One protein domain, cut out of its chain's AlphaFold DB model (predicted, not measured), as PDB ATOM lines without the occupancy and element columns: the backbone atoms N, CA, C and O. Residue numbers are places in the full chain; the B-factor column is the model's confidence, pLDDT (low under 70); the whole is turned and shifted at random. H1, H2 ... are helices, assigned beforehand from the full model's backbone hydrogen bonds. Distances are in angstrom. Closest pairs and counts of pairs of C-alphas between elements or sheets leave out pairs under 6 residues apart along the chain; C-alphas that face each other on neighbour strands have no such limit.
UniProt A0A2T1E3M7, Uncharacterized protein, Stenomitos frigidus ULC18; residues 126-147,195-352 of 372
ATOM      1  N   SER A 126     117.375 183.109 168.880       94.62
ATOM      2  CA  SER A 126     117.870 183.991 167.815       94.62
ATOM      3  C   SER A 126     118.414 185.327 168.340       94.62
ATOM      4  O   SER A 126     119.282 185.901 167.703       94.62
ATOM      5  N   ASP A 127     117.984 185.828 169.497       93.31
ATOM      6  CA  ASP A 127     118.469 187.107 170.043       93.31
ATOM      7  C   ASP A 127     119.488 186.947 171.176       93.31
ATOM      8  O   ASP A 127     119.863 187.917 171.841       93.31
ATOM      9  N   SER A 128     119.994 185.726 171.356       94.81
ATOM     10  CA  SER A 128     121.078 185.440 172.289       94.81
ATOM     11  C   SER A 128     122.348 186.228 171.986       94.81
ATOM     12  O   SER A 128     122.603 186.642 170.851       94.81
ATOM     13  N   LEU A 129     123.193 186.405 173.009       95.19
ATOM     14  CA  LEU A 129     124.487 187.067 172.840       95.19
ATOM     15  C   LEU A 129     125.306 186.384 171.737       95.19
ATOM     16  O   LEU A 129     125.837 187.070 170.870       95.19
ATOM     17  N   VAL A 130     125.337 185.046 171.723       97.38
ATOM     18  CA  VAL A 130     126.017 184.258 170.685       97.38
ATOM     19  C   VAL A 130     125.441 184.539 169.300       97.38
ATOM     20  O   VAL A 130     126.212 184.802 168.379       97.38
ATOM     21  N   ALA A 131     124.115 184.536 169.135       97.75
ATOM     22  CA  ALA A 131     123.498 184.814 167.840       97.75
ATOM     23  C   ALA A 131     123.814 186.227 167.340       97.75
ATOM     24  O   ALA A 131     124.127 186.412 166.165       97.75
ATOM     25  N   ARG A 132     123.825 187.220 168.234       97.00
ATOM     26  CA  ARG A 132     124.166 188.606 167.896       97.00
ATOM     27  C   ARG A 132     125.635 188.769 167.517       97.00
ATOM     28  O   ARG A 132     125.925 189.397 166.502       97.00
ATOM     29  N   THR A 133     126.561 188.193 168.282       97.31
ATOM     30  CA  THR A 133     128.000 188.357 168.026       97.31
ATOM     31  C   THR A 133     128.477 187.525 166.844       97.31
ATOM     32  O   THR A 133     129.147 188.058 165.963       97.31
ATOM     33  N   VAL A 134     128.110 186.240 166.789       98.44
ATOM     34  CA  VAL A 134     128.478 185.360 165.668       98.44
ATOM     35  C   VAL A 134     127.755 185.814 164.405       98.44
ATOM     36  O   VAL A 134     128.381 185.917 163.358       98.44
ATOM     37  N   GLY A 135     126.478 186.197 164.500       98.12
ATOM     38  CA  GLY A 135     125.744 186.725 163.353       98.12
ATOM     39  C   GLY A 135     126.331 188.016 162.794       98.12
ATOM     40  O   GLY A 135     126.361 188.206 161.578       98.12
ATOM     41  N   HIS A 136     126.885 188.885 163.642       97.94
ATOM     42  CA  HIS A 136     127.604 190.049 163.138       97.94
ATOM     43  C   HIS A 136     128.916 189.663 162.430       97.94
ATOM     44  O   HIS A 136     129.211 190.207 161.367       97.94
ATOM     45  N   ALA A 137     129.659 188.675 162.940       97.38
ATOM     46  CA  ALA A 137     130.858 188.148 162.277       97.38
ATOM     47  C   ALA A 137     130.568 187.417 160.948       97.38
ATOM     48  O   ALA A 137     131.385 187.453 160.021       97.38
ATOM     49  N   GLU A 138     129.398 186.788 160.828       96.12
ATOM     50  CA  GLU A 138     128.883 186.193 159.587       96.12
ATOM     51  C   GLU A 138     128.395 187.252 158.579       96.12
ATOM     52  O   GLU A 138     128.458 187.034 157.367       96.12
ATOM     53  N   GLY A 139     127.940 188.412 159.068       95.94
ATOM     54  CA  GLY A 139     127.290 189.475 158.280       95.94
ATOM     55  C   GLY A 139     125.772 189.362 158.174       95.94
ATOM     56  O   GLY A 139     125.129 190.112 157.438       95.94
ATOM     57  N   THR A 140     125.173 188.427 158.900       97.75
ATOM     58  CA  THR A 140     123.720 188.221 158.971       97.75
ATOM     59  C   THR A 140     123.071 189.158 159.992       97.75
ATOM     60  O   THR A 140     121.850 189.320 160.001       97.75
ATOM     61  N   ARG A 141     123.875 189.818 160.838       97.56
ATOM     62  CA  ARG A 141     123.422 190.834 161.792       97.56
ATOM     63  C   ARG A 141     124.269 192.100 161.771       97.56
ATOM     64  O   ARG A 141     125.453 192.093 161.432       97.56
ATOM     65  N   THR A 142     123.647 193.201 162.166       94.38
ATOM     66  CA  THR A 142     124.324 194.458 162.492       94.38
ATOM     67  C   THR A 142     124.971 194.376 163.887       94.38
ATOM     68  O   THR A 142     124.597 193.505 164.680       94.38
ATOM     69  N   PRO A 143     125.899 195.289 164.247       89.44
ATOM     70  CA  PRO A 143     126.516 195.294 165.578       89.44
ATOM     71  C   PRO A 143     125.499 195.398 166.726       89.44
ATOM     72  O   PRO A 143     125.676 194.798 167.780       89.44
ATOM     73  N   ASP A 144     124.407 196.140 166.532       88.19
ATOM     74  CA  ASP A 144     123.320 196.275 167.506       88.19
ATOM     75  C   ASP A 144     122.365 195.071 167.536       88.19
ATOM     76  O   ASP A 144     121.491 195.017 168.398       88.19
ATOM     77  N   GLY A 145     122.577 194.062 166.687       91.94
ATOM     78  CA  GLY A 145     121.856 192.789 166.694       91.94
ATOM     79  C   GLY A 145     120.658 192.706 165.752       91.94
ATOM     80  O   GLY A 145     120.019 191.654 165.723       91.94
ATOM     81  N   ARG A 146     120.359 193.754 164.971       95.44
ATOM     82  CA  ARG A 146     119.298 193.708 163.953       95.44
ATOM     83  C   ARG A 146     119.679 192.739 162.836       95.44
ATOM     84  O   ARG A 146     120.850 192.600 162.484       95.44
ATOM     85  N   LYS A 147     118.675 192.076 162.271       96.94
ATOM     86  CA  LYS A 147     118.815 191.123 161.165       96.94
ATOM     87  C   LYS A 147     119.122 191.882 159.866       96.94
ATOM     88  O   LYS A 147     118.495 192.902 159.587       96.94
ATOM     89  N   SER A 195     126.689 172.514 172.253       97.38
ATOM     90  CA  SER A 195     127.430 171.258 172.400       97.38
ATOM     91  C   SER A 195     128.925 171.453 172.119       97.38
ATOM     92  O   SER A 195     129.777 170.959 172.858       97.38
ATOM     93  N   GLN A 196     129.265 172.225 171.084       98.25
ATOM     94  CA  GLN A 196     130.653 172.549 170.739       98.25
ATOM     95  C   GLN A 196     131.318 173.465 171.780       98.25
ATOM     96  O   GLN A 196     132.484 173.265 172.122       98.25
ATOM     97  N   HIS A 197     130.582 174.415 172.359       97.75
ATOM     98  CA  HIS A 197     131.058 175.255 173.463       97.75
ATOM     99  C   HIS A 197     131.400 174.422 174.696       97.75
ATOM    100  O   HIS A 197     132.448 174.634 175.305       97.75
ATOM    101  N   ALA A 198     130.594 173.409 175.022       97.31
ATOM    102  CA  ALA A 198     130.913 172.481 176.104       97.31
ATOM    103  C   ALA A 198     132.236 171.724 175.860       97.31
ATOM    104  O   ALA A 198     132.993 171.485 176.806       97.31
ATOM    105  N   VAL A 199     132.554 171.387 174.603       98.25
ATOM    106  CA  VAL A 199     133.852 170.797 174.228       98.25
ATOM    107  C   VAL A 199     134.987 171.803 174.423       98.25
ATOM    108  O   VAL A 199     135.981 171.461 175.065       98.25
ATOM    109  N   LEU A 200     134.832 173.045 173.951       98.31
ATOM    110  CA  LEU A 200     135.825 174.112 174.148       98.31
ATOM    111  C   LEU A 200     136.131 174.334 175.634       98.31
ATOM    112  O   LEU A 200     137.294 174.372 176.029       98.31
ATOM    113  N   LEU A 201     135.098 174.409 176.477       97.44
ATOM    114  CA  LEU A 201     135.255 174.579 177.922       97.44
ATOM    115  C   LEU A 201     135.966 173.394 178.583       97.44
ATOM    116  O   LEU A 201     136.801 173.595 179.463       97.44
ATOM    117  N   ARG A 202     135.669 172.161 178.158       98.19
ATOM    118  CA  ARG A 202     136.354 170.966 178.665       98.19
ATOM    119  C   ARG A 202     137.838 170.984 178.302       98.19
ATOM    120  O   ARG A 202     138.671 170.742 179.172       98.19
ATOM    121  N   ARG A 203     138.170 171.307 177.049       98.12
ATOM    122  CA  ARG A 203     139.566 171.444 176.604       98.12
ATOM    123  C   ARG A 203     140.280 172.554 177.375       98.12
ATOM    124  O   ARG A 203     141.400 172.350 177.827       98.12
ATOM    125  N   ALA A 204     139.620 173.694 177.591       98.19
ATOM    126  CA  ALA A 204     140.187 174.803 178.355       98.19
ATOM    127  C   ALA A 204     140.482 174.399 179.806       98.19
ATOM    128  O   ALA A 204     141.562 174.688 180.313       98.19
ATOM    129  N   ALA A 205     139.578 173.649 180.445       97.75
ATOM    130  CA  ALA A 205     139.796 173.118 181.789       97.75
ATOM    131  C   ALA A 205     141.008 172.171 181.856       97.75
ATOM    132  O   ALA A 205     141.835 172.310 182.755       97.75
ATOM    133  N   VAL A 206     141.161 171.261 180.883       97.50
ATOM    134  CA  VAL A 206     142.338 170.373 180.780       97.50
ATOM    135  C   VAL A 206     143.628 171.180 180.595       97.50
ATOM    136  O   VAL A 206     144.630 170.897 181.247       97.50
ATOM    137  N   ALA A 207     143.587 172.234 179.779       96.56
ATOM    138  CA  ALA A 207     144.703 173.155 179.576       96.56
ATOM    139  C   ALA A 207     144.932 174.130 180.751       96.56
ATOM    140  O   ALA A 207     145.812 174.985 180.660       96.56
ATOM    141  N   LYS A 208     144.142 174.036 181.836       97.50
ATOM    142  CA  LYS A 208     144.126 174.980 182.972       97.50
ATOM    143  C   LYS A 208     143.968 176.442 182.529       97.50
ATOM    144  O   LYS A 208     144.463 177.365 183.173       97.50
ATOM    145  N   LEU A 209     143.266 176.646 181.420       96.50
ATOM    146  CA  LEU A 209     143.050 177.934 180.789       96.50
ATOM    147  C   LEU A 209     141.698 178.502 181.223       96.50
ATOM    148  O   LEU A 209     140.644 177.981 180.858       96.50
ATOM    149  N   GLN A 210     141.725 179.606 181.965       95.25
ATOM    150  CA  GLN A 210     140.528 180.407 182.210       95.25
ATOM    151  C   GLN A 210     140.278 181.308 181.001       95.25
ATOM    152  O   GLN A 210     141.162 182.070 180.600       95.25
ATOM    153  N   MET A 211     139.084 181.195 180.413       94.12
ATOM    154  CA  MET A 211     138.715 181.962 179.226       94.12
ATOM    155  C   MET A 211     137.871 183.182 179.570       94.12
ATOM    156  O   MET A 211     136.849 183.077 180.253       94.12
ATOM    157  N   THR A 212     138.247 184.326 179.010       95.62
ATOM    158  CA  THR A 212     137.405 185.525 179.014       95.62
ATOM    159  C   THR A 212     136.159 185.321 178.148       95.62
ATOM    160  O   THR A 212     136.086 184.400 177.332       95.62
ATOM    161  N   LEU A 213     135.163 186.200 178.290       94.31
ATOM    162  CA  LEU A 213     133.980 186.189 177.425       94.31
ATOM    163  C   LEU A 213     134.353 186.336 175.937       94.31
ATOM    164  O   LEU A 213     133.817 185.619 175.096       94.31
ATOM    165  N   ALA A 214     135.304 187.220 175.618       96.31
ATOM    166  CA  ALA A 214     135.767 187.436 174.248       96.31
ATOM    167  C   ALA A 214     136.428 186.180 173.657       96.31
ATOM    168  O   ALA A 214     136.158 185.826 172.511       96.31
ATOM    169  N   GLU A 215     137.242 185.477 174.447       98.44
ATOM    170  CA  GLU A 215     137.861 184.205 174.049       98.44
ATOM    171  C   GLU A 215     136.804 183.118 173.814       98.44
ATOM    172  O   GLU A 215     136.854 182.406 172.814       98.44
ATOM    173  N   GLN A 216     135.789 183.028 174.680       98.38
ATOM    174  CA  GLN A 216     134.689 182.076 174.504       98.38
ATOM    175  C   GLN A 216     133.893 182.337 173.222       98.38
ATOM    176  O   GLN A 216     133.671 181.407 172.448       98.38
ATOM    177  N   LEU A 217     133.489 183.586 172.973       98.25
ATOM    178  CA  LEU A 217     132.709 183.945 171.785       98.25
ATOM    179  C   LEU A 217     133.505 183.739 170.494       98.25
ATOM    180  O   LEU A 217     132.950 183.243 169.518       98.25
ATOM    181  N   ASN A 218     134.808 184.035 170.499       98.75
ATOM    182  CA  ASN A 218     135.677 183.756 169.357       98.75
ATOM    183  C   ASN A 218     135.881 182.255 169.121       98.75
ATOM    184  O   ASN A 218     135.892 181.816 167.975       98.75
ATOM    185  N   GLY A 219     135.988 181.453 170.181       98.69
ATOM    186  CA  GLY A 219     136.026 179.997 170.052       98.69
ATOM    187  C   GLY A 219     134.729 179.421 169.472       98.69
ATOM    188  O   GLY A 219     134.783 178.574 168.582       98.69
ATOM    189  N   ILE A 220     133.566 179.897 169.937       98.75
ATOM    190  CA  ILE A 220     132.243 179.503 169.411       98.75
ATOM    191  C   ILE A 220     132.119 179.887 167.936       98.75
ATOM    192  O   ILE A 220     131.701 179.082 167.109       98.75
ATOM    193  N   ASP A 221     132.512 181.109 167.603       98.81
ATOM    194  CA  ASP A 221     132.491 181.621 166.244       98.81
ATOM    195  C   ASP A 221     133.410 180.827 165.294       98.81
ATOM    196  O   ASP A 221     133.009 180.478 164.183       98.81
ATOM    197  N   LEU A 222     134.620 180.468 165.735       98.69
ATOM    198  CA  LEU A 222     135.495 179.592 164.957       98.69
ATOM    199  C   LEU A 222     134.902 178.182 164.824       98.69
ATOM    200  O   LEU A 222     135.054 177.557 163.779       98.69
ATOM    201  N   ALA A 223     134.187 177.677 165.837       98.56
ATOM    202  CA  ALA A 223     133.484 176.396 165.747       98.56
ATOM    203  C   ALA A 223     132.307 176.433 164.756       98.56
ATOM    204  O   ALA A 223     132.042 175.415 164.114       98.56
ATOM    205  N   ASN A 224     131.655 177.591 164.585       98.25
ATOM    206  CA  ASN A 224     130.668 177.827 163.525       98.25
ATOM    207  C   ASN A 224     131.319 177.748 162.138       98.25
ATOM    208  O   ASN A 224     130.843 177.025 161.266       98.25
ATOM    209  N   GLN A 225     132.432 178.462 161.965       95.81
ATOM    210  CA  GLN A 225     133.113 178.635 160.682       95.81
ATOM    211  C   GLN A 225     133.888 177.390 160.228       95.81
ATOM    212  O   GLN A 225     133.831 176.992 159.067       95.81
ATOM    213  N   ALA A 226     134.660 176.795 161.134       96.88
ATOM    214  CA  ALA A 226     135.573 175.694 160.867       96.88
ATOM    215  C   ALA A 226     135.676 174.782 162.106       96.88
ATOM    216  O   ALA A 226     136.642 174.872 162.871       96.88
ATOM    217  N   PRO A 227     134.715 173.855 162.306       97.44
ATOM    218  CA  PRO A 227     134.659 173.004 163.496       97.44
ATOM    219  C   PRO A 227     135.961 172.261 163.814       97.44
ATOM    220  O   PRO A 227     136.300 172.113 164.983       97.44
ATOM    221  N   LEU A 228     136.707 171.809 162.797       96.38
ATOM    222  CA  LEU A 228     137.995 171.142 163.011       96.38
ATOM    223  C   LEU A 228     139.037 172.108 163.588       96.38
ATOM    224  O   LEU A 228     139.615 171.798 164.619       96.38
ATOM    225  N   ALA A 229     139.195 173.300 163.006       98.06
ATOM    226  CA  ALA A 229     140.128 174.322 163.491       98.06
ATOM    227  C   ALA A 229     139.827 174.752 164.945       98.06
ATOM    228  O   ALA A 229     140.731 175.064 165.726       98.06
ATOM    229  N   ALA A 230     138.553 174.740 165.343       98.44
ATOM    230  CA  ALA A 230     138.153 175.061 166.708       98.44
ATOM    231  C   ALA A 230     138.347 173.903 167.699       98.44
ATOM    232  O   ALA A 230     138.834 174.125 168.809       98.44
ATOM    233  N   LEU A 231     137.932 172.687 167.328       98.31
ATOM    234  CA  LEU A 231     137.679 171.597 168.279       98.31
ATOM    235  C   LEU A 231     138.733 170.484 168.260       98.31
ATOM    236  O   LEU A 231     138.751 169.677 169.194       98.31
ATOM    237  N   SER A 232     139.573 170.403 167.224       96.00
ATOM    238  CA  SER A 232     140.598 169.361 167.111       96.00
ATOM    239  C   SER A 232     141.751 169.568 168.087       96.00
ATOM    240  O   SER A 232     141.879 170.603 168.743       96.00
ATOM    241  N   ASP A 233     142.633 168.574 168.146       93.06
ATOM    242  CA  ASP A 233     143.966 168.764 168.710       93.06
ATOM    243  C   ASP A 233     144.734 169.805 167.911       93.06
ATOM    244  O   ASP A 233     144.597 169.894 166.689       93.06
ATOM    245  N   GLN A 234     145.481 170.638 168.633       95.44
ATOM    246  CA  GLN A 234     146.040 171.889 168.129       95.44
ATOM    247  C   GLN A 234     144.995 172.875 167.584       95.44
ATOM    248  O   GLN A 234     145.336 173.771 166.810       95.44
ATOM    249  N   GLY A 235     143.739 172.717 168.007       97.75
ATOM    250  CA  GLY A 235     142.661 173.652 167.734       97.75
ATOM    251  C   GLY A 235     142.730 174.892 168.626       97.75
ATOM    252  O   GLY A 235     143.727 175.156 169.300       97.75
ATOM    253  N   TYR A 236     141.635 175.650 168.657       98.75
ATOM    254  CA  TYR A 236     141.594 177.000 169.230       98.75
ATOM    255  C   TYR A 236     142.152 177.103 170.650       98.75
ATOM    256  O   TYR A 236     142.971 177.970 170.934       98.75
ATOM    257  N   ILE A 237     141.745 176.197 171.541       98.75
ATOM    258  CA  ILE A 237     142.164 176.228 172.947       98.75
ATOM    259  C   ILE A 237     143.668 175.995 173.098       98.75
ATOM    260  O   ILE A 237     144.332 176.696 173.865       98.75
ATOM    261  N   ASP A 238     144.214 175.039 172.350       98.31
ATOM    262  CA  ASP A 238     145.632 174.697 172.416       98.31
ATOM    263  C   ASP A 238     146.468 175.867 171.877       98.31
ATOM    264  O   ASP A 238     147.480 176.245 172.471       98.31
ATOM    265  N   ARG A 239     146.001 176.502 170.792       98.56
ATOM    266  CA  ARG A 239     146.635 177.691 170.208       98.56
ATOM    267  C   ARG A 239     146.518 178.923 171.096       98.56
ATOM    268  O   ARG A 239     147.486 179.667 171.204       98.56
ATOM    269  N   LEU A 240     145.394 179.108 171.785       98.75
ATOM    270  CA  LEU A 240     145.206 180.199 172.740       98.75
ATOM    271  C   LEU A 240     146.140 180.056 173.943       98.75
ATOM    272  O   LEU A 240     146.762 181.033 174.359       98.75
ATOM    273  N   SER A 241     146.297 178.837 174.466       98.50
ATOM    274  CA  SER A 241     147.276 178.550 175.518       98.50
ATOM    275  C   SER A 241     148.707 178.855 175.051       98.50
ATOM    276  O   SER A 241     149.434 179.581 175.728       98.50
ATOM    277  N   GLN A 242     149.086 178.401 173.849       98.38
ATOM    278  CA  GLN A 242     150.398 178.690 173.251       98.38
ATOM    279  C   GLN A 242     150.631 180.192 173.038       98.38
ATOM    280  O   GLN A 242     151.717 180.688 173.325       98.38
ATOM    281  N   ALA A 243     149.630 180.928 172.550       98.44
ATOM    282  CA  ALA A 243     149.731 182.369 172.350       98.44
ATOM    283  C   ALA A 243     149.971 183.095 173.686       98.44
ATOM    284  O   ALA A 243     150.899 183.894 173.795       98.44
ATOM    285  N   LYS A 244     149.221 182.745 174.738       98.19
ATOM    286  CA  LYS A 244     149.419 183.322 176.078       98.19
ATOM    287  C   LYS A 244     150.792 183.002 176.668       98.19
ATOM    288  O   LYS A 244     151.420 183.876 177.254       98.19
ATOM    289  N   GLN A 245     151.294 181.783 176.471       98.00
ATOM    290  CA  GLN A 245     152.650 181.403 176.892       98.00
ATOM    291  C   GLN A 245     153.742 182.201 176.166       98.00
ATOM    292  O   GLN A 245     154.796 182.454 176.740       98.00
ATOM    293  N   LYS A 246     153.480 182.640 174.929       97.75
ATOM    294  CA  LYS A 246     154.357 183.542 174.164       97.75
ATOM    295  C   LYS A 246     154.216 185.021 174.562       97.75
ATOM    296  O   LYS A 246     154.856 185.865 173.949       97.75
ATOM    297  N   GLY A 247     153.388 185.345 175.558       97.38
ATOM    298  CA  GLY A 247     153.177 186.713 176.040       97.38
ATOM    299  C   GLY A 247     152.076 187.491 175.313       97.38
ATOM    300  O   GLY A 247     151.788 188.625 175.699       97.38
ATOM    301  N   PHE A 248     151.414 186.897 174.312       96.25
ATOM    302  CA  PHE A 248     150.239 187.521 173.708       96.25
ATOM    303  C   PHE A 248     149.102 187.603 174.729       96.25
ATOM    304  O   PHE A 248     148.891 186.699 175.541       96.25
ATOM    305  N   ASN A 249     148.327 188.680 174.670       94.19
ATOM    306  CA  ASN A 249     147.193 188.908 175.558       94.19
ATOM    307  C   ASN A 249     146.028 189.548 174.790       94.19
ATOM    308  O   ASN A 249     146.167 189.913 173.626       94.19
ATOM    309  N   GLY A 250     144.854 189.617 175.426       92.94
ATOM    310  CA  GLY A 250     143.678 190.281 174.861       92.94
ATOM    311  C   GLY A 250     143.317 189.801 173.450       92.94
ATOM    312  O   GLY A 250     143.181 188.603 173.201       92.94
ATOM    313  N   GLN A 251     143.142 190.754 172.534       96.06
ATOM    314  CA  GLN A 251     142.771 190.490 171.142       96.06
ATOM    315  C   GLN A 251     143.891 189.808 170.347       96.06
ATOM    316  O   GLN A 251     143.587 188.927 169.547       96.06
ATOM    317  N   ASP A 252     145.160 190.117 170.621       95.94
ATOM    318  CA  ASP A 252     146.296 189.516 169.909       95.94
ATOM    319  C   ASP A 252     146.389 188.013 170.174       95.94
ATOM    320  O   ASP A 252     146.571 187.223 169.248       95.94
ATOM    321  N   ALA A 253     146.183 187.593 171.428       98.38
ATOM    322  CA  ALA A 253     146.149 186.172 171.776       98.38
ATOM    323  C   ALA A 253     145.004 185.439 171.063       98.38
ATOM    324  O   ALA A 253     145.177 184.305 170.617       98.38
ATOM    325  N   ILE A 254     143.841 186.088 170.941       98.69
ATOM    326  CA  ILE A 254     142.689 185.531 170.232       98.69
ATOM    327  C   ILE A 254     142.990 185.417 168.739       98.69
ATOM    328  O   ILE A 254     142.782 184.345 168.173       98.69
ATOM    329  N   LEU A 255     143.474 186.487 168.103       98.62
ATOM    330  CA  LEU A 255     143.778 186.500 166.675       98.62
ATOM    331  C   LEU A 255     144.822 185.438 166.335       98.62
ATOM    332  O   LEU A 255     144.603 184.622 165.442       98.62
ATOM    333  N   GLU A 256     145.917 185.397 167.092       98.62
ATOM    334  CA  GLU A 256     146.974 184.412 166.896       98.62
ATOM    335  C   GLU A 256     146.434 182.986 167.048       98.62
ATOM    336  O   GLU A 256     146.695 182.127 166.203       98.62
ATOM    337  N   ALA A 257     145.597 182.740 168.060       98.75
ATOM    338  CA  ALA A 257     144.971 181.440 168.247       98.75
ATOM    339  C   ALA A 257     144.086 181.034 167.061       98.75
ATOM    340  O   ALA A 257     144.200 179.915 166.562       98.75
ATOM    341  N   ARG A 258     143.237 181.950 166.584       98.69
ATOM    342  CA  ARG A 258     142.330 181.710 165.453       98.69
ATOM    343  C   ARG A 258     143.076 181.429 164.155       98.69
ATOM    344  O   ARG A 258     142.683 180.531 163.418       98.69
ATOM    345  N   VAL A 259     144.150 182.168 163.878       98.62
ATOM    346  CA  VAL A 259     144.960 181.967 162.670       98.62
ATOM    347  C   VAL A 259     145.663 180.617 162.723       98.62
ATOM    348  O   VAL A 259     145.491 179.798 161.822       98.62
ATOM    349  N   TRP A 260     146.392 180.334 163.804       98.56
ATOM    350  CA  TRP A 260     147.175 179.100 163.926       98.56
ATOM    351  C   TRP A 260     146.336 177.830 164.073       98.56
ATOM    352  O   TRP A 260     146.846 176.734 163.835       98.56
ATOM    353  N   SER A 261     145.050 177.953 164.398       98.56
ATOM    354  CA  SER A 261     144.092 176.847 164.341       98.56
ATOM    355  C   SER A 261     143.913 176.262 162.936       98.56
ATOM    356  O   SER A 261     143.490 175.116 162.809       98.56
ATOM    357  N   TYR A 262     144.258 177.009 161.883       98.31
ATOM    358  CA  TYR A 262     144.241 176.513 160.504       98.31
ATOM    359  C   TYR A 262     145.555 175.854 160.070       98.31
ATOM    360  O   TYR A 262     145.637 175.333 158.958       98.31
ATOM    361  N   TRP A 263     146.607 175.869 160.893       97.94
ATOM    362  CA  TRP A 263     147.841 175.159 160.565       97.94
ATOM    363  C   TRP A 263     147.661 173.656 160.786       97.94
ATOM    364  O   TRP A 263     147.429 173.226 161.916       97.94
ATOM    365  N   SER A 264     147.831 172.848 159.734       95.94
ATOM    366  CA  SER A 264     147.832 171.384 159.832       95.94
ATOM    367  C   SER A 264     149.264 170.853 159.978       95.94
ATOM    368  O   SER A 264     150.039 170.909 159.016       95.94
ATOM    369  N   PRO A 265     149.630 170.256 161.129       92.38
ATOM    370  CA  PRO A 265     150.941 169.628 161.308       92.38
ATOM    371  C   PRO A 265     151.158 168.434 160.384       92.38
ATOM    372  O   PRO A 265     152.265 168.230 159.894       92.38
ATOM    373  N   GLN A 266     150.100 167.658 160.126       93.00
ATOM    374  CA  GLN A 266     150.165 166.457 159.294       93.00
ATOM    375  C   GLN A 266     150.474 166.825 157.842       93.00
ATOM    376  O   GLN A 266     151.297 166.180 157.199       93.00
ATOM    377  N   LYS A 267     149.843 167.893 157.336       93.69
ATOM    378  CA  LYS A 267     150.059 168.386 155.971       93.69
ATOM    379  C   LYS A 267     151.240 169.361 155.866       93.69
ATOM    380  O   LYS A 267     151.616 169.705 154.750       93.69
ATOM    381  N   LYS A 268     151.788 169.825 156.999       96.00
ATOM    382  CA  LYS A 268     152.812 170.886 157.105       96.00
ATOM    383  C   LYS A 268     152.464 172.139 156.289       96.00
ATOM    384  O   LYS A 268     153.321 172.712 155.620       96.00
ATOM    385  N   ARG A 269     151.188 172.533 156.307       97.12
ATOM    386  CA  ARG A 269     150.667 173.709 155.595       97.12
ATOM    387  C   ARG A 269     149.385 174.223 156.240       97.12
ATOM    388  O   ARG A 269     148.743 173.509 157.012       97.12
ATOM    389  N   TRP A 270     148.987 175.429 155.854       97.62
ATOM    390  CA  TRP A 270     147.659 175.971 156.129       97.62
ATOM    391  C   TRP A 270     146.563 175.120 155.472       97.62
ATOM    392  O   TRP A 270     146.709 174.682 154.328       97.62
ATOM    393  N   ASP A 271     145.475 174.896 156.203       96.31
ATOM    394  CA  ASP A 271     144.328 174.071 155.816       96.31
ATOM    395  C   ASP A 271     143.025 174.869 155.988       96.31
ATOM    396  O   ASP A 271     142.191 174.607 156.852       96.31
ATOM    397  N   ALA A 272     142.891 175.897 155.158       94.81
ATOM    398  CA  ALA A 272     141.747 176.793 155.056       94.81
ATOM    399  C   ALA A 272     141.396 177.004 153.568       94.81
ATOM    400  O   ALA A 272     141.671 178.072 153.013       94.81
ATOM    401  N   PRO A 273     140.826 175.999 152.876       91.12
ATOM    402  CA  PRO A 273     140.634 176.053 151.426       91.12
ATOM    403  C   PRO A 273     139.743 177.223 150.991       91.12
ATOM    404  O   PRO A 273     140.064 177.888 150.012       91.12
ATOM    405  N   GLY A 274     138.697 177.542 151.763       88.56
ATOM    406  CA  GLY A 274     137.833 178.704 151.512       88.56
ATOM    407  C   GLY A 274     138.521 180.064 151.702       88.56
ATOM    408  O   GLY A 274     137.982 181.078 151.278       88.56
ATOM    409  N   LEU A 275     139.713 180.082 152.305       91.31
ATOM    410  CA  LEU A 275     140.550 181.269 152.515       91.31
ATOM    411  C   LEU A 275     141.858 181.187 151.706       91.31
ATOM    412  O   LEU A 275     142.793 181.946 151.949       91.31
ATOM    413  N   GLY A 276     141.957 180.249 150.760       93.19
ATOM    414  CA  GLY A 276     143.105 180.111 149.864       93.19
ATOM    415  C   GLY A 276     144.339 179.424 150.459       93.19
ATOM    416  O   GLY A 276     145.349 179.343 149.770       93.19
ATOM    417  N   ASN A 277     144.285 178.889 151.686       95.62
ATOM    418  CA  ASN A 277     145.431 178.253 152.368       95.62
ATOM    419  C   ASN A 277     146.684 179.150 152.481       95.62
ATOM    420  O   ASN A 277     147.812 178.658 152.424       95.62
ATOM    421  N   ILE A 278     146.502 180.463 152.628       95.88
ATOM    422  CA  ILE A 278     147.597 181.430 152.777       95.88
ATOM    423  C   ILE A 278     147.394 182.184 154.090       95.88
ATOM    424  O   ILE A 278     146.299 182.680 154.349       95.88
ATOM    425  N   GLU A 279     148.452 182.296 154.899       96.88
ATOM    426  CA  GLU A 279     148.395 182.940 156.219       96.88
ATOM    427  C   GLU A 279     147.775 184.337 156.169       96.88
ATOM    428  O   GLU A 279     146.915 184.647 156.981       96.88
ATOM    429  N   THR A 280     148.183 185.174 155.213       96.25
ATOM    430  CA  THR A 280     147.724 186.568 155.119       96.25
ATOM    431  C   THR A 280     146.214 186.666 154.911       96.25
ATOM    432  O   THR A 280     145.558 187.461 155.575       96.25
ATOM    433  N   SER A 281     145.655 185.818 154.043       95.31
ATOM    434  CA  SER A 281     144.211 185.727 153.793       95.31
ATOM    435  C   SER A 281     143.459 185.201 155.018       95.31
ATOM    436  O   SER A 281     142.441 185.764 155.417       95.31
ATOM    437  N   ILE A 282     144.002 184.168 155.676       97.44
ATOM    438  CA  ILE A 282     143.437 183.620 156.915       97.44
ATOM    439  C   ILE A 282     143.423 184.692 158.006       97.44
ATOM    440  O   ILE A 282     142.383 184.943 158.603       97.44
ATOM    441  N   ARG A 283     144.553 185.356 158.251       98.06
ATOM    442  CA  ARG A 283     144.680 186.398 159.274       98.06
ATOM    443  C   ARG A 283     143.714 187.546 159.038       98.06
ATOM    444  O   ARG A 283     143.014 187.910 159.974       98.06
ATOM    445  N   HIS A 284     143.620 188.033 157.805       95.25
ATOM    446  CA  HIS A 284     142.682 189.094 157.453       95.25
ATOM    447  C   HIS A 284     141.225 188.701 157.752       95.25
ATOM    448  O   HIS A 284     140.494 189.447 158.402       95.25
ATOM    449  N   ASP A 285     140.808 187.498 157.343       96.44
ATOM    450  CA  ASP A 285     139.461 187.003 157.626       96.44
ATOM    451  C   ASP A 285     139.194 186.864 159.133       96.44
ATOM    452  O   ASP A 285     138.157 187.312 159.629       96.44
ATOM    453  N   GLN A 286     140.133 186.277 159.877       98.19
ATOM    454  CA  GLN A 286     139.977 186.047 161.313       98.19
ATOM    455  C   GLN A 286     139.989 187.352 162.122       98.19
ATOM    456  O   GLN A 286     139.236 187.468 163.090       98.19
ATOM    457  N   GLU A 287     140.781 188.343 161.714       97.56
ATOM    458  CA  GLU A 287     140.810 189.682 162.311       97.56
ATOM    459  C   GLU A 287     139.479 190.413 162.114       97.56
ATOM    460  O   GLU A 287     138.883 190.888 163.083       97.56
ATOM    461  N   ARG A 288     138.939 190.409 160.890       96.56
ATOM    462  CA  ARG A 288     137.608 190.961 160.591       96.56
ATOM    463  C   ARG A 288     136.529 190.364 161.502       96.56
ATOM    464  O   ARG A 288     135.710 191.097 162.059       96.56
ATOM    465  N   ARG A 289     136.523 189.037 161.682       98.12
ATOM    466  CA  ARG A 289     135.528 188.339 162.523       98.12
ATOM    467  C   ARG A 289     135.716 188.642 164.013       98.12
ATOM    468  O   ARG A 289     134.730 188.881 164.708       98.12
ATOM    469  N   LEU A 290     136.962 188.727 164.486       97.81
ATOM    470  CA  LEU A 290     137.293 189.176 165.844       97.81
ATOM    471  C   LEU A 290     136.764 190.592 166.120       97.81
ATOM    472  O   LEU A 290     136.103 190.814 167.139       97.81
ATOM    473  N   LEU A 291     137.009 191.537 165.208       96.00
ATOM    474  CA  LEU A 291     136.538 192.918 165.334       96.00
ATOM    475  C   LEU A 291     135.008 193.004 165.314       96.00
ATOM    476  O   LEU A 291     134.429 193.737 166.117       96.00
ATOM    477  N   ALA A 292     134.339 192.226 164.460       94.69
ATOM    478  CA  ALA A 292     132.881 192.140 164.451       94.69
ATOM    479  C   ALA A 292     132.342 191.656 165.811       94.69
ATOM    480  O   ALA A 292     131.482 192.306 166.407       94.69
ATOM    481  N   ILE A 293     132.899 190.583 166.378       96.31
ATOM    482  CA  ILE A 293     132.500 190.108 167.713       96.31
ATOM    483  C   ILE A 293     132.684 191.209 168.762       96.31
ATOM    484  O   ILE A 293     131.759 191.476 169.529       96.31
ATOM    485  N   ALA A 294     133.835 191.888 168.769       94.44
ATOM    486  CA  ALA A 294     134.118 192.957 169.724       94.44
ATOM    487  C   ALA A 294     133.106 194.115 169.629       94.44
ATOM    488  O   ALA A 294     132.598 194.573 170.655       94.44
ATOM    489  N   ARG A 295     132.751 194.550 168.410       90.75
ATOM    490  CA  ARG A 295     131.742 195.603 168.189       90.75
ATOM    491  C   ARG A 295     130.363 195.180 168.695       90.75
ATOM    492  O   ARG A 295     129.711 195.950 169.398       90.75
ATOM    493  N   ALA A 296     129.931 193.959 168.385       92.62
ATOM    494  CA  ALA A 296     128.638 193.451 168.839       92.62
ATOM    495  C   ALA A 296     128.573 193.311 170.370       92.62
ATOM    496  O   ALA A 296     127.585 193.709 170.988       92.62
ATOM    497  N   MET A 297     129.646 192.823 171.002       92.06
ATOM    498  CA  MET A 297     129.750 192.756 172.464       92.06
ATOM    499  C   MET A 297     129.607 194.136 173.109       92.06
ATOM    500  O   MET A 297     128.835 194.296 174.055       92.06
ATOM    501  N   ALA A 298     130.315 195.137 172.583       88.19
ATOM    502  CA  ALA A 298     130.246 196.494 173.102       88.19
ATOM    503  C   ALA A 298     128.827 197.077 172.991       88.19
ATOM    504  O   ALA A 298     128.342 197.693 173.938       88.19
ATOM    505  N   MET A 299     128.119 196.826 171.885       86.81
ATOM    506  CA  MET A 299     126.732 197.275 171.715       86.81
ATOM    507  C   MET A 299     125.764 196.597 172.688       86.81
ATOM    508  O   MET A 299     124.892 197.264 173.244       86.81
ATOM    509  N   VAL A 300     125.924 195.293 172.932       86.38
ATOM    510  CA  VAL A 300     125.118 194.572 173.931       86.38
ATOM    511  C   VAL A 300     125.368 195.147 175.324       86.38
ATOM    512  O   VAL A 300     124.420 195.419 176.056       86.38
ATOM    513  N   GLN A 301     126.630 195.390 175.686       84.25
ATOM    514  CA  GLN A 301     126.981 195.956 176.987       84.25
ATOM    515  C   GLN A 301     126.351 197.340 177.197       84.25
ATOM    516  O   GLN A 301     125.825 197.624 178.270       84.25
ATOM    517  N   GLN A 302     126.345 198.180 176.163       83.44
ATOM    518  CA  GLN A 302     125.715 199.500 176.214       83.44
ATOM    519  C   GLN A 302     124.188 199.432 176.347       83.44
ATOM    520  O   GLN A 302     123.604 200.251 177.050       83.44
ATOM    521  N   GLN A 303     123.541 198.461 175.695       81.56
ATOM    522  CA  GLN A 303     122.101 198.227 175.845       81.56
ATOM    523  C   GLN A 303     121.744 197.772 177.258       81.56
ATOM    524  O   GLN A 303     120.794 198.284 177.839       81.56
ATOM    525  N   VAL A 304     122.525 196.851 177.827       76.88
ATOM    526  CA  VAL A 304     122.337 196.391 179.211       76.88
ATOM    527  C   VAL A 304     122.554 197.536 180.206       76.88
ATOM    528  O   VAL A 304     121.849 197.613 181.206       76.88
ATOM    529  N   ALA A 305     123.470 198.461 179.911       76.38
ATOM    530  CA  ALA A 305     123.677 199.675 180.700       76.38
ATOM    531  C   ALA A 305     122.570 200.739 180.524       76.38
ATOM    532  O   ALA A 305     122.648 201.794 181.149       76.38
ATOM    533  N   GLY A 306     121.565 200.499 179.673       80.38
ATOM    534  CA  GLY A 306     120.449 201.422 179.451       80.38
ATOM    535  C   GLY A 306     120.823 202.706 178.704       80.38
ATOM    536  O   GLY A 306     120.124 203.708 178.832       80.38
ATOM    537  N   LEU A 307     121.922 202.712 177.939       74.19
ATOM    538  CA  LEU A 307     122.340 203.901 177.189       74.19
ATOM    539  C   LEU A 307     121.364 204.227 176.050       74.19
ATOM    540  O   LEU A 307     120.929 203.341 175.305       74.19
ATOM    541  N   GLN A 308     121.087 205.520 175.868       78.75
ATOM    542  CA  GLN A 308     120.220 206.003 174.793       78.75
ATOM    543  C   GLN A 308     120.829 205.734 173.411       78.75
ATOM    544  O   GLN A 308     122.048 205.697 173.243       78.75
ATOM    545  N   ASP A 309     119.983 205.589 172.392       72.81
ATOM    546  CA  ASP A 309     120.363 205.245 171.014       72.81
ATOM    547  C   ASP A 309     121.415 206.195 170.430       72.81
ATOM    548  O   ASP A 309     122.359 205.748 169.781       72.81
ATOM    549  N   SER A 310     121.311 207.493 170.729       71.50
ATOM    550  CA  SER A 310     122.279 208.520 170.321       71.50
ATOM    551  C   SER A 310     123.663 208.301 170.943       71.50
ATOM    552  O   SER A 310     124.683 208.389 170.259       71.50
ATOM    553  N   GLN A 311     123.713 207.942 172.228       70.56
ATOM    554  CA  GLN A 311     124.952 207.620 172.941       70.56
ATOM    555  C   GLN A 311     125.559 206.313 172.422       70.56
ATOM    556  O   GLN A 311     126.776 206.211 172.265       70.56
ATOM    557  N   ARG A 312     124.709 205.330 172.100       71.75
ATOM    558  CA  ARG A 312     125.124 204.061 171.493       71.75
ATOM    559  C   ARG A 312     125.718 204.266 170.102       71.75
ATOM    560  O   ARG A 312     126.789 203.739 169.820       71.75
ATOM    561  N   ALA A 313     125.084 205.083 169.263       70.38
ATOM    562  CA  ALA A 313     125.594 205.431 167.939       70.38
ATOM    563  C   ALA A 313     126.952 206.150 168.013       70.38
ATOM    564  O   ALA A 313     127.879 205.787 167.289       70.38
ATOM    565  N   LEU A 314     127.109 207.108 168.934       70.19
ATOM    566  CA  LEU A 314     128.383 207.803 169.145       70.19
ATOM    567  C   LEU A 314     129.487 206.846 169.616       70.19
ATOM    568  O   LEU A 314     130.622 206.923 169.149       70.19
ATOM    569  N   ASN A 315     129.170 205.929 170.530       68.50
ATOM    570  CA  ASN A 315     130.135 204.938 170.990       68.50
ATOM    571  C   ASN A 315     130.464 203.905 169.903       68.50
ATOM    572  O   ASN A 315     131.610 203.480 169.811       68.50
ATOM    573  N   LEU A 316     129.503 203.528 169.058       66.94
ATOM    574  CA  LEU A 316     129.751 202.665 167.904       66.94
ATOM    575  C   LEU A 316     130.697 203.330 166.903       66.94
ATOM    576  O   LEU A 316     131.606 202.670 166.408       66.94
ATOM    577  N   LEU A 317     130.516 204.628 166.645       66.31
ATOM    578  CA  LEU A 317     131.415 205.408 165.796       66.31
ATOM    579  C   LEU A 317     132.832 205.407 166.382       66.31
ATOM    580  O   LEU A 317     133.792 205.125 165.675       66.31
ATOM    581  N   LYS A 318     132.952 205.592 167.704       63.56
ATOM    582  CA  LYS A 318     134.240 205.469 168.394       63.56
ATOM    583  C   LYS A 318     134.867 204.096 168.256       63.56
ATOM    584  O   LYS A 318     136.076 204.068 168.303       63.56
ATOM    585  N   LEU A 319     134.081 203.023 168.114       61.72
ATOM    586  CA  LEU A 319     134.515 201.626 167.967       61.72
ATOM    587  C   LEU A 319     134.842 201.226 166.518       61.72
ATOM    588  O   LEU A 319     135.256 200.088 166.272       61.72
ATOM    589  N   GLN A 320     134.648 202.126 165.552       53.56
ATOM    590  CA  GLN A 320     135.138 201.907 164.199       53.56
ATOM    591  C   GLN A 320     136.675 201.970 164.206       53.56
ATOM    592  O   GLN A 320     137.247 202.821 164.889       53.56
ATOM    593  N   PRO A 321     137.361 201.083 163.468       48.56
ATOM    594  CA  PRO A 321     138.823 200.981 163.460       48.56
ATOM    595  C   PRO A 321     139.495 202.266 162.964       48.56
ATOM    596  O   PRO A 321     140.658 202.507 163.255       48.56
ATOM    597  N   GLU A 322     138.747 203.123 162.271       42.91
ATOM    598  CA  GLU A 322     139.203 204.433 161.810       42.91
ATOM    599  C   GLU A 322     139.272 205.480 162.941       42.91
ATOM    600  O   GLU A 322     139.967 206.484 162.808       42.91
ATOM    601  N   ILE A 323     138.582 205.247 164.068       37.19
ATOM    602  CA  ILE A 323     138.441 206.195 165.189       37.19
ATOM    603  C   ILE A 323     139.022 205.627 166.499       37.19
ATOM    604  O   ILE A 323     139.581 206.389 167.294       37.19
ATOM    605  N   VAL A 324     138.997 204.300 166.720       35.84
ATOM    606  CA  VAL A 324     139.796 203.650 167.780       35.84
ATOM    607  C   VAL A 324     141.252 203.565 167.321       35.84
ATOM    608  O   VAL A 324     141.671 202.552 166.785       35.84
ATOM    609  N   ASN A 325     142.022 204.629 167.541       36.19
ATOM    610  CA  ASN A 325     143.489 204.634 167.537       36.19
ATOM    611  C   ASN A 325     144.177 203.692 166.505       36.19
ATOM    612  O   ASN A 325     144.505 202.552 166.853       36.19
ATOM    613  N   PRO A 326     144.541 204.182 165.304       40.03
ATOM    614  CA  PRO A 326     145.306 203.403 164.322       40.03
ATOM    615  C   PRO A 326     146.705 202.956 164.808       40.03
ATOM    616  O   PRO A 326     147.411 202.259 164.084       40.03
ATOM    617  N   TYR A 327     147.114 203.332 166.027       32.69
ATOM    618  CA  TYR A 327     148.412 203.032 166.636       32.69
ATOM    619  C   TYR A 327     148.350 202.113 167.869       32.69
ATOM    620  O   TYR A 327     149.384 201.889 168.496       32.69
ATOM    621  N   ALA A 328     147.188 201.555 168.242       37.38
ATOM    622  CA  ALA A 328     147.128 200.578 169.344       37.38
ATOM    623  C   ALA A 328     147.634 199.174 168.949       37.38
ATOM    624  O   ALA A 328     147.918 198.359 169.821       37.38
ATOM    625  N   PHE A 329     147.821 198.922 167.652       46.56
ATOM    626  CA  PHE A 329     148.547 197.766 167.137       46.56
ATOM    627  C   PHE A 329     149.904 198.258 166.638       46.56
ATOM    628  O   PHE A 329     150.018 198.828 165.556       46.56
ATOM    629  N   SER A 330     150.958 198.080 167.434       38.25
ATOM    630  CA  SER A 330     152.309 198.585 167.140       38.25
ATOM    631  C   SER A 330     153.011 197.881 165.966       38.25
ATOM    632  O   SER A 330     154.233 197.949 165.844       38.25
ATOM    633  N   HIS A 331     152.272 197.210 165.084       38.91
ATOM    634  CA  HIS A 331     152.741 196.733 163.787       38.91
ATOM    635  C   HIS A 331     151.877 197.378 162.699       38.91
ATOM    636  O   HIS A 331     150.851 196.844 162.290       38.91
ATOM    637  N   GLN A 332     152.311 198.570 162.270       37.12
ATOM    638  CA  GLN A 332     151.799 199.313 161.116       37.12
ATOM    639  C   GLN A 332     151.477 198.385 159.945       37.12
ATOM    640  O   GLN A 332     152.397 197.694 159.509       37.12
ATOM    641  N   ARG A 333     150.275 198.495 159.358       46.66
ATOM    642  CA  ARG A 333     150.071 198.528 157.893       46.66
ATOM    643  C   ARG A 333     148.785 199.288 157.547       46.66
ATOM    644  O   ARG A 333     147.684 198.887 157.907       46.66
ATOM    645  N   SER A 334     148.965 200.381 156.817       35.69
ATOM    646  CA  SER A 334     147.968 201.319 156.279       35.69
ATOM    647  C   SER A 334     147.099 200.757 155.147       35.69
ATOM    648  O   SER A 334     146.213 201.441 154.642       35.69
ATOM    649  N   ASP A 335     147.338 199.516 154.736       37.94
ATOM    650  CA  ASP A 335     146.870 198.996 153.449       37.94
ATOM    651  C   ASP A 335     145.532 198.236 153.590       37.94
ATOM    652  O   ASP A 335     144.943 197.789 152.607       37.94
ATOM    653  N   TYR A 336     145.044 198.088 154.829       39.53
ATOM    654  CA  TYR A 336     143.948 197.187 155.197       39.53
ATOM    655  C   TYR A 336     142.554 197.834 155.234       39.53
ATOM    656  O   TYR A 336     141.555 197.120 155.153       39.53
ATOM    657  N   LEU A 337     142.460 199.168 155.297       36.78
ATOM    658  CA  LEU A 337     141.181 199.885 155.443       36.78
ATOM    659  C   LEU A 337     140.341 199.917 154.153       36.78
ATOM    660  O   LEU A 337     139.115 199.899 154.211       36.78
ATOM    661  N   TRP A 338     140.973 199.881 152.976       30.42
ATOM    662  CA  TRP A 338     140.266 199.953 151.687       30.42
ATOM    663  C   TRP A 338     139.537 198.657 151.296       30.42
ATOM    664  O   TRP A 338     138.595 198.693 150.504       30.42
ATOM    665  N   TRP A 339     139.935 197.510 151.856       35.00
ATOM    666  CA  TRP A 339     139.336 196.213 151.524       35.00
ATOM    667  C   TRP A 339     138.084 195.878 152.346       35.00
ATOM    668  O   TRP A 339     137.241 195.146 151.839       35.00
ATOM    669  N   ASP A 340     137.899 196.419 153.557       42.97
ATOM    670  CA  ASP A 340     136.751 196.067 154.420       42.97
ATOM    671  C   ASP A 340     135.427 196.644 153.875       42.97
ATOM    672  O   ASP A 340     134.422 195.936 153.794       42.97
ATOM    673  N   ALA A 341     135.436 197.885 153.371       36.78
ATOM    674  CA  ALA A 341     134.282 198.462 152.676       36.78
ATOM    675  C   ALA A 341     134.029 197.771 151.323       36.78
ATOM    676  O   ALA A 341     132.904 197.374 151.032       36.78
ATOM    677  N   GLY A 342     135.082 197.555 150.525       35.31
ATOM    678  CA  GLY A 342     134.975 196.970 149.185       35.31
ATOM    679  C   GLY A 342     134.605 195.484 149.167       35.31
ATOM    680  O   GLY A 342     133.855 195.061 148.296       35.31
ATOM    681  N   TYR A 343     135.075 194.679 150.124       41.81
ATOM    682  CA  TYR A 343     134.759 193.249 150.211       41.81
ATOM    683  C   TYR A 343     133.329 193.016 150.701       41.81
ATOM    684  O   TYR A 343     132.631 192.161 150.154       41.81
ATOM    685  N   TRP A 344     132.854 193.793 151.683       43.84
ATOM    686  CA  TRP A 344     131.447 193.748 152.080       43.84
ATOM    687  C   TRP A 344     130.539 194.319 151.006       43.84
ATOM    688  O   TRP A 344     129.541 193.672 150.712       43.84
ATOM    689  N   ASP A 345     130.878 195.438 150.364       41.66
ATOM    690  CA  ASP A 345     130.078 195.929 149.243       41.66
ATOM    691  C   ASP A 345     130.101 194.957 148.067       41.66
ATOM    692  O   ASP A 345     129.048 194.716 147.501       41.66
ATOM    693  N   ALA A 346     131.220 194.309 147.742       40.94
ATOM    694  CA  ALA A 346     131.273 193.302 146.682       40.94
ATOM    695  C   ALA A 346     130.488 192.032 147.045       40.94
ATOM    696  O   ALA A 346     129.730 191.526 146.218       40.94
ATOM    697  N   LYS A 347     130.604 191.534 148.284       44.59
ATOM    698  CA  LYS A 347     129.843 190.371 148.773       44.59
ATOM    699  C   LYS A 347     128.348 190.694 148.867       44.59
ATOM    700  O   LYS A 347     127.529 189.898 148.419       44.59
ATOM    701  N   LEU A 348     127.977 191.879 149.354       44.44
ATOM    702  CA  LEU A 348     126.595 192.367 149.403       44.44
ATOM    703  C   LEU A 348     126.049 192.676 148.000       44.44
ATOM    704  O   LEU A 348     124.891 192.378 147.738       44.44
ATOM    705  N   GLN A 349     126.835 193.242 147.081       43.19
ATOM    706  CA  GLN A 349     126.435 193.517 145.692       43.19
ATOM    707  C   GLN A 349     126.291 192.229 144.877       43.19
ATOM    708  O   GLN A 349     125.316 192.102 144.139       43.19
ATOM    709  N   GLN A 350     127.167 191.234 145.054       46.81
ATOM    710  CA  GLN A 350     126.954 189.895 144.490       46.81
ATOM    711  C   GLN A 350     125.692 189.235 145.069       46.81
ATOM    712  O   GLN A 350     124.936 188.608 144.332       46.81
ATOM    713  N   GLN A 351     125.393 189.444 146.357       47.31
ATOM    714  CA  GLN A 351     124.161 188.968 147.003       47.31
ATOM    715  C   GLN A 351     122.893 189.766 146.626       47.31
ATOM    716  O   GLN A 351     121.781 189.301 146.886       47.31
ATOM    717  N   ARG A 352     123.013 190.944 145.990       45.44
ATOM    718  CA  ARG A 352     121.866 191.719 145.473       45.44
ATOM    719  C   ARG A 352     121.256 191.114 144.208       45.44
ATOM    720  O   ARG A 352     120.145 191.509 143.861       45.44
TER     721      ARG A 352
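AT A GLANCE: This is residues 126 to 147 and 195 to 352 of the 372 residues of an uncharacterized protein of Stenomitos frigidus ULC18 (UniProt A0A2T1E3M7). One long helix, H7, runs through the body, and H1, H3 and H6 pack on it; H2, H4 and H5 make a further group that packs on H3. At the end of H7, H8 folds back on it as a hairpin, while H9, modelled with low confidence, touches no helix and is reached by a long loop. The printed part has 180 residues with nine named helices, H1 to H9 in chain order, and no named strand; the class is all helix, with the touching helices mostly crossed. It is compact, with a radius of gyration of the C-alphas of 16.5 A and spans of 50 by 35 by 33 A.

IN THESE COORDINATES: H7, residues 279 to 304, is the longest helix at 37.3 A, from C-alpha 279 at (148.395, 182.940, 156.219) to C-alpha 304 at (122.337, 196.391, 179.211). H1 is residues 129 to 138, beginning at C-alpha 129 (124.487, 187.067, 172.840). H2 is residues 195 to 206, 17.1 A; H3 is 213 to 225, 18.4 A; H4 is 227 to 231; H5 is 236 to 245; H6 is 250 to 260, 16.0 A; H8 is 309 to 318. H9, residues 337 to 351, is 21.9 A long and ends at C-alpha 351 (124.161, 188.968, 147.003).

HOW THE PARTS SIT: H7 touches H1 with its residues 288 to 300 alone, closest at the C-alphas of Ala 137 and Arg 289, 4.7 A. H6 and H7 form a helical hairpin, closest at the C-alphas of Val 259 and Arg 283, 5.6 A. H7 and H8 form another at a shallow tilt of 28 degrees, closest at Gln 302 and Arg 312, C-alphas 6.6 A apart. H3 is the hub, touching six helices, among them H7 at Asn 218 and Leu 290, C-alphas 6.7 A apart, and H2 at His 197 and Ile 220, 6.0 A. H3 also touches H4, closest at the C-alphas of Ala 223 and Ala 230, 5.0 A. H5 touches H6 at a steep tilt of 55 degrees, opposite ways, closest at the C-alphas of Arg 239 and Ala 257, 4.5 A. H7 and H9 are only just apart, at 8.1 A. Every O i to N i+4 pair is within hydrogen-bond range in H1 to H8, and 9 of 11 in H9.

THE WHOLE: The C-alphas of Gln 266 and Gln 308, the two farthest apart, are 52.0 A apart. Residues 148 to 194 are not printed, and C-alphas 147 and 195 are 24.4 A apart across this cut. The links H6 to H7 and H8 to H9 are long, 18 residues each; in the first, residues 263 to 264 pair antiparallel with 269 to 270. The mean pLDDT of the printed part is 83.7, and residues 315 to 352 are under 70.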